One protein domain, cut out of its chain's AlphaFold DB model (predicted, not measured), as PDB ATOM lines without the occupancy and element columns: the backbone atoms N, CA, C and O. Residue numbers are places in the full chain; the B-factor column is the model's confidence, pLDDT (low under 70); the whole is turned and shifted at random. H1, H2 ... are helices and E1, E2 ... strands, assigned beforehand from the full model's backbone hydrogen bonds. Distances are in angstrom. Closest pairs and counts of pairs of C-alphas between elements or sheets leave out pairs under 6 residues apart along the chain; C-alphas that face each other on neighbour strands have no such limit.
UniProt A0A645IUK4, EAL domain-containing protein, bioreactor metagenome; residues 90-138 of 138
ATOM      1  N   THR A  90      31.865 -46.822  24.965       88.44
ATOM      2  CA  THR A  90      31.952 -45.368  24.815       88.44
ATOM      3  C   THR A  90      33.220 -44.834  25.458       88.44
ATOM      4  O   THR A  90      33.546 -45.176  26.599       88.44
ATOM      5  N   VAL A  91      33.912 -43.964  24.726       90.00
ATOM      6  CA  VAL A  91      34.999 -43.133  25.237       90.00
ATOM      7  C   VAL A  91      34.595 -41.669  25.115       90.00
ATOM      8  O   VAL A  91      34.128 -41.241  24.061       90.00
ATOM      9  N   ALA A  92      34.729 -40.909  26.199       89.25
ATOM     10  CA  ALA A  92      34.618 -39.458  26.153       89.25
ATOM     11  C   ALA A  92      36.015 -38.840  26.171       89.25
ATOM     12  O   ALA A  92      36.770 -39.030  27.126       89.25
ATOM     13  N   GLU A  93      36.341 -38.102  25.115       90.19
ATOM     14  CA  GLU A  93      37.600 -37.377  24.969       90.19
ATOM     15  C   GLU A  93      37.444 -35.913  25.405       90.19
ATOM     16  O   GLU A  93      36.377 -35.317  25.252       90.19
ATOM     17  N   GLY A  94      38.517 -35.326  25.938       88.69
ATOM     18  CA  GLY A  94      38.535 -33.930  26.385       88.69
ATOM     19  C   GLY A  94      37.909 -33.698  27.764       88.69
ATOM     20  O   GLY A  94      37.382 -32.622  28.020       88.69
ATOM     21  N   VAL A  95      37.943 -34.691  28.658       91.88
ATOM     22  CA  VAL A  95      37.468 -34.534  30.042       91.88
ATOM     23  C   VAL A  95      38.485 -33.734  30.858       91.88
ATOM     24  O   VAL A  95      39.590 -34.202  31.134       91.88
ATOM     25  N   GLU A  96      38.119 -32.523  31.258       94.44
ATOM     26  CA  GLU A  96      39.015 -31.581  31.936       94.44
ATOM     27  C   GLU A  96      38.698 -31.411  33.423       94.44
ATOM     28  O   GLU A  96      39.600 -31.083  34.193       94.44
ATOM     29  N   THR A  97      37.453 -31.665  33.845       92.56
ATOM     30  CA  THR A  97      37.021 -31.453  35.237       92.56
ATOM     31  C   THR A  97      36.395 -32.707  35.870       92.56
ATOM     32  O   THR A  97      35.824 -33.545  35.157       92.56
ATOM     33  N   PRO A  98      36.452 -32.852  37.211       91.81
ATOM     34  CA  PRO A  98      35.795 -33.957  37.911       91.81
ATOM     35  C   PRO A  98      34.274 -33.963  37.714       91.81
ATOM     36  O   PRO A  98      33.669 -35.028  37.605       91.81
ATOM     37  N   GLU A  99      33.640 -32.793  37.598       92.06
ATOM     38  CA  GLU A  99      32.200 -32.680  37.358       92.06
ATOM     39  C   GLU A  99      31.816 -33.259  35.992       92.06
ATOM     40  O   GLU A  99      30.819 -33.974  35.888       92.06
ATOM     41  N   GLN A 100      32.622 -33.001  34.953       90.38
ATOM     42  CA  GLN A 100      32.433 -33.602  33.630       90.38
ATOM     43  C   GLN A 100      32.597 -35.121  33.690       90.38
ATOM     44  O   GLN A 100      31.751 -35.850  33.172       90.38
ATOM     45  N   ALA A 101      33.654 -35.600  34.356       91.19
ATOM     46  CA  ALA A 101      33.909 -37.027  34.521       91.19
ATOM     47  C   ALA A 101      32.718 -37.724  35.191       91.19
ATOM     48  O   ALA A 101      32.199 -38.712  34.666       91.19
ATOM     49  N   LYS A 102      32.245 -37.178  36.315       91.25
ATOM     50  CA  LYS A 102      31.096 -37.702  37.054       91.25
ATOM     51  C   LYS A 102      29.823 -37.698  36.208       91.25
ATOM     52  O   LYS A 102      29.143 -38.718  36.129       91.25
ATOM     53  N   TRP A 103      29.532 -36.594  35.523       89.94
ATOM     54  CA  TRP A 103      28.351 -36.466  34.667       89.94
ATOM     55  C   TRP A 103      28.323 -37.502  33.532       89.94
ATOM     56  O   TRP A 103      27.264 -38.061  33.229       89.94
ATOM     57  N   LEU A 104      29.485 -37.763  32.917       89.81
ATOM     58  CA  LEU A 104      29.669 -38.759  31.857       89.81
ATOM     59  C   LEU A 104      29.524 -40.183  32.410       89.81
ATOM     60  O   LEU A 104      28.814 -41.006  31.830       89.81
ATOM     61  N   HIS A 105      30.143 -40.460  33.560       88.19
ATOM     62  CA  HIS A 105      30.065 -41.755  34.231       88.19
ATOM     63  C   HIS A 105      28.626 -42.130  34.609       88.19
ATOM     64  O   HIS A 105      28.167 -43.226  34.287       88.19
ATOM     65  N   GLU A 106      27.870 -41.198  35.199       88.88
ATOM     66  CA  GLU A 106      26.453 -41.388  35.556       88.88
ATOM     67  C   GLU A 106      25.560 -41.695  34.338       88.88
ATOM     68  O   GLU A 106      24.491 -42.291  34.480       88.88
ATOM     69  N   ARG A 107      25.998 -41.330  33.126       86.06
ATOM     70  CA  ARG A 107      25.304 -41.607  31.856       86.06
ATOM     71  C   ARG A 107      25.802 -42.860  31.139       86.06
ATOM     72  O   ARG A 107      25.366 -43.134  30.022       86.06
ATOM     73  N   GLY A 108      26.657 -43.649  31.786       85.00
ATOM     74  CA  GLY A 108      27.132 -44.930  31.267       85.00
ATOM     75  C   GLY A 108      28.312 -44.816  30.304       85.00
ATOM     76  O   GLY A 108      28.567 -45.757  29.555       85.00
ATOM     77  N   VAL A 109      29.039 -43.693  30.314       89.00
ATOM     78  CA  VAL A 109      30.318 -43.597  29.600       89.00
ATOM     79  C   VAL A 109      31.341 -44.507  30.268       89.00
ATOM     80  O   VAL A 109      31.588 -44.387  31.470       89.00
ATOM     81  N   ARG A 110      31.928 -45.431  29.496       86.38
ATOM     82  CA  ARG A 110      32.796 -46.483  30.045       86.38
ATOM     83  C   ARG A 110      34.250 -46.050  30.196       86.38
ATOM     84  O   ARG A 110      34.897 -46.445  31.162       86.38
ATOM     85  N   PHE A 111      34.754 -45.257  29.256       89.88
ATOM     86  CA  PHE A 111      36.138 -44.793  29.234       89.88
ATOM     87  C   PHE A 111      36.192 -43.267  29.155       89.88
ATOM     88  O   PHE A 111      35.376 -42.642  28.481       89.88
ATOM     89  N   LEU A 112      37.166 -42.666  29.834       91.31
ATOM     90  CA  LEU A 112      37.381 -41.220  29.848       91.31
ATOM     91  C   LEU A 112      38.824 -40.925  29.443       91.31
ATOM     92  O   LEU A 112      39.746 -41.590  29.913       91.31
ATOM     93  N   GLN A 113      39.015 -39.900  28.622       92.19
ATOM     94  CA  GLN A 113      40.319 -39.347  28.283       92.19
ATOM     95  C   GLN A 113      40.270 -37.829  28.429       92.19
ATOM     96  O   GLN A 113      39.382 -37.166  27.899       92.19
ATOM     97  N   GLY A 114      41.264 -37.257  29.099       92.19
ATOM     98  CA  GLY A 114      41.453 -35.813  29.141       92.19
ATOM     99  C   GLY A 114      42.345 -35.377  30.293       92.19
ATOM    100  O   GLY A 114      42.845 -36.208  31.052       92.19
ATOM    101  N   TYR A 115      42.546 -34.066  30.415       93.62
ATOM    102  CA  TYR A 115      43.481 -33.472  31.376       93.62
ATOM    103  C   TYR A 115      43.098 -33.692  32.836       93.62
ATOM    104  O   TYR A 115      43.969 -33.588  33.696       93.62
ATOM    105  N   TRP A 116      41.841 -34.046  33.111       91.38
ATOM    106  CA  TRP A 116      41.445 -34.524  34.431       91.38
ATOM    107  C   TRP A 116      42.165 -35.826  34.822       91.38
ATOM    108  O   TRP A 116      42.517 -36.012  35.982       91.38
ATOM    109  N   ILE A 117      42.402 -36.719  33.853       91.31
ATOM    110  CA  ILE A 117      43.098 -37.994  34.067       91.31
ATOM    111  C   ILE A 117      44.613 -37.774  34.073       91.31
ATOM    112  O   ILE A 117      45.301 -38.189  35.000       91.31
ATOM    113  N   SER A 118      45.128 -37.141  33.018       92.19
ATOM    114  CA  SER A 118      46.533 -36.759  32.888       92.19
ATOM    115  C   SER A 118      46.714 -35.791  31.719       92.19
ATOM    116  O   SER A 118      45.954 -35.809  30.746       92.19
ATOM    117  N   ARG A 119      47.766 -34.970  31.775       92.31
ATOM    118  CA  ARG A 119      48.270 -34.281  30.578       92.31
ATOM    119  C   ARG A 119      48.960 -35.295  29.647       92.31
ATOM    120  O   ARG A 119      49.298 -36.386  30.099       92.31
ATOM    121  N   PRO A 120      49.180 -34.971  28.359       93.00
ATOM    122  CA  PRO A 120      50.021 -35.786  27.493       93.00
ATOM    123  C   PRO A 120      51.405 -35.935  28.130       93.00
ATOM    124  O   PRO A 120      52.006 -34.935  28.516       93.00
ATOM    125  N   LEU A 121      51.857 -37.177  28.270       94.12
ATOM    126  CA  LEU A 121      53.119 -37.539  28.910       94.12
ATOM    127  C   LEU A 121      54.137 -37.966  27.853       94.12
ATOM    128  O   LEU A 121      53.763 -38.508  26.807       94.12
ATOM    129  N   LEU A 122      55.420 -37.762  28.143       96.38
ATOM    130  CA  LEU A 122      56.497 -38.432  27.422       96.38
ATOM    131  C   LEU A 122      56.501 -39.936  27.743       96.38
ATOM    132  O   LEU A 122      55.823 -40.401  28.658       96.38
ATOM    133  N   LEU A 123      57.229 -40.727  26.950       94.62
ATOM    134  CA  LEU A 123      57.198 -42.190  27.070       94.62
ATOM    135  C   LEU A 123      57.696 -42.685  28.437       94.62
ATOM    136  O   LEU A 123      57.101 -43.592  29.009       94.62
ATOM    137  N   ASP A 124      58.781 -42.107  28.939       96.00
ATOM    138  CA  ASP A 124      59.348 -42.405  30.255       96.00
ATOM    139  C   ASP A 124      58.372 -42.040  31.381       96.00
ATOM    140  O   ASP A 124      58.047 -42.884  32.215       96.00
ATOM    141  N   GLU A 125      57.801 -40.835  31.327       94.56
ATOM    142  CA  GLU A 125      56.771 -40.384  32.267       94.56
ATOM    143  C   GLU A 125      55.521 -41.279  32.231       94.56
ATOM    144  O   GLU A 125      54.912 -41.556  33.264       94.56
ATOM    145  N   PHE A 126      55.133 -41.763  31.047       93.50
ATOM    146  CA  PHE A 126      54.004 -42.673  30.877       93.50
ATOM    147  C   PHE A 126      54.266 -44.051  31.499       93.50
ATOM    148  O   PHE A 126      53.368 -44.609  32.134       93.50
ATOM    149  N   VAL A 127      55.478 -44.598  31.342       94.25
ATOM    150  CA  VAL A 127      55.876 -45.876  31.960       94.25
ATOM    151  C   VAL A 127      55.829 -45.770  33.484       94.25
ATOM    152  O   VAL A 127      55.260 -46.643  34.146       94.25
ATOM    153  N   ASP A 128      56.350 -44.680  34.044       93.31
ATOM    154  CA  ASP A 128      56.293 -44.430  35.486       93.31
ATOM    155  C   ASP A 128      54.856 -44.216  35.973       93.31
ATOM    156  O   ASP A 128      54.480 -44.690  37.051       93.31
ATOM    157  N   TRP A 129      54.030 -43.538  35.171       91.44
ATOM    158  CA  TRP A 129      52.626 -43.301  35.478       91.44
ATOM    159  C   TRP A 129      51.842 -44.614  35.512       91.44
ATOM    160  O   TRP A 129      51.225 -44.915  36.528       91.44
ATOM    161  N   VAL A 130      51.894 -45.446  34.468       90.50
ATOM    162  CA  VAL A 130      51.093 -46.687  34.400       90.50
ATOM    163  C   VAL A 130      51.503 -47.731  35.447       90.50
ATOM    164  O   VAL A 130      50.705 -48.589  35.819       90.50
ATOM    165  N   SER A 131      52.739 -47.648  35.946       91.00
ATOM    166  CA  SER A 131      53.267 -48.537  36.988       91.00
ATOM    167  C   SER A 131      52.675 -48.263  38.377       91.00
ATOM    168  O   SER A 131      52.837 -49.075  39.290       91.00
ATOM    169  N   GLN A 132      51.991 -47.131  38.556       87.00
ATOM    170  CA  GLN A 132      51.377 -46.733  39.819       87.00
ATOM    171  C   GLN A 132      49.869 -47.034  39.821       87.00
ATOM    172  O   GLN A 132      49.192 -46.843  38.810       87.00
ATOM    173  N   PRO A 133      49.298 -47.487  40.951       82.81
ATOM    174  CA  PRO A 133      47.859 -47.679  41.059       82.81
ATOM    175  C   PRO A 133      47.132 -46.328  41.087       82.81
ATOM    176  O   PRO A 133      47.270 -45.555  42.034       82.81
ATOM    177  N   HIS A 134      46.295 -46.077  40.078       79.31
ATOM    178  CA  HIS A 134      45.452 -44.883  40.002       79.31
ATOM    179  C   HIS A 134      44.020 -45.208  40.419       79.31
ATOM    180  O   HIS A 134      43.291 -45.895  39.705       79.31
ATOM    181  N   ALA A 135      43.597 -44.697  41.574       72.00
ATOM    182  CA  ALA A 135      42.189 -44.664  41.948       72.00
ATOM    183  C   ALA A 135      41.626 -43.280  41.607       72.00
ATOM    184  O   ALA A 135      41.960 -42.295  42.270       72.00
ATOM    185  N   LEU A 136      40.772 -43.201  40.582       66.62
ATOM    186  CA  LEU A 136      40.034 -41.973  40.295       66.62
ATOM    187  C   LEU A 136      39.096 -41.677  41.469       66.62
ATOM    188  O   LEU A 136      38.275 -42.513  41.851       66.62
ATOM    189  N   LYS A 137      39.245 -40.490  42.056       64.06
ATOM    190  CA  LYS A 137      38.312 -39.963  43.054       64.06
ATOM    191  C   LYS A 137      37.243 -39.167  42.308       64.06
ATOM    192  O   LYS A 137      37.588 -38.254  41.561       64.06
ATOM    193  N   TRP A 138      35.990 -39.575  42.479       64.88
ATOM    194  CA  TRP A 138      34.803 -38.966  41.872       64.88
ATOM    195  C   TRP A 138      34.238 -37.832  42.723       64.88
ATOM    196  O   TRP A 138      34.374 -37.915  43.967       64.88
TER     197      TRP A 138
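What this domain is: This is residues 90 to 138 of the 138 residues of the protein "EAL domain-containing protein" of bioreactor metagenome (UniProt A0A645IUK4). At one end of an elongated outline, two short parallel strands, E1 and E2, lie side by side with helix H1 packed on them through its residues 100 to 105; at the other end is H2, with the tail after it, residues 131 to 138, folding back toward the H1 end. The 49 printed residues hold two named strands and two named helices in the order E1, H1, E2, H2. The sheet's order is E1, E2, parallel; the class is mixed, helices and strands, with under half of the residues in named elements. The whole is only just compact, close to loose, with a radius of gyration of the C-alphas of 11.6 A and spans of 34 by 19 by 18 A.

How they stand to each other: Strand E1, residues 91 to 93, and strand E2, residues 111 to 113, are parallel neighbours with 14 degrees between their directions. The C-alphas of 91 and 111 face each other at 4.5 A. N 92 and O 111, at 2.9 A, and N 113 and O 92, at 2.8 A, are within hydrogen-bond range. Helix H1, residues 98 to 106, stands between them in the chain, and the three form a strand-helix-strand unit, two parallel neighbour strands joined through a helix, with a right-handed crossover. The closest C-alphas of E1 and H1 are those of Ala 92 and Leu 104, 7.6 A apart. Those of H1 and E2 are Ala 101 and Leu 112, 7.2 A apart. Helix H2, residues 123 to 130, is apart from E1 and from H1. In H1 and H2 every O i to N i+4 pair is within hydrogen-bond range.

Where its parts are: E1 begins at C-alpha 91 (34.999, -43.133, 25.237). H1 is 12.2 A long. E2 begins at C-alpha 111 (36.138, -44.793, 29.234). H2 is 10.5 A long and ends at C-alpha 130 (51.093, -46.687, 34.400).

The domain as a whole: The C-alphas of Arg 107 and Asp 124 are the two farthest apart, 34.1 A. The printed part has no cut. The links E1 to H1 and H1 to E2 are tight, and E2 to H2 is short. Mean pLDDT of the printed part is 88.8; residues 136 to 138 are under 70.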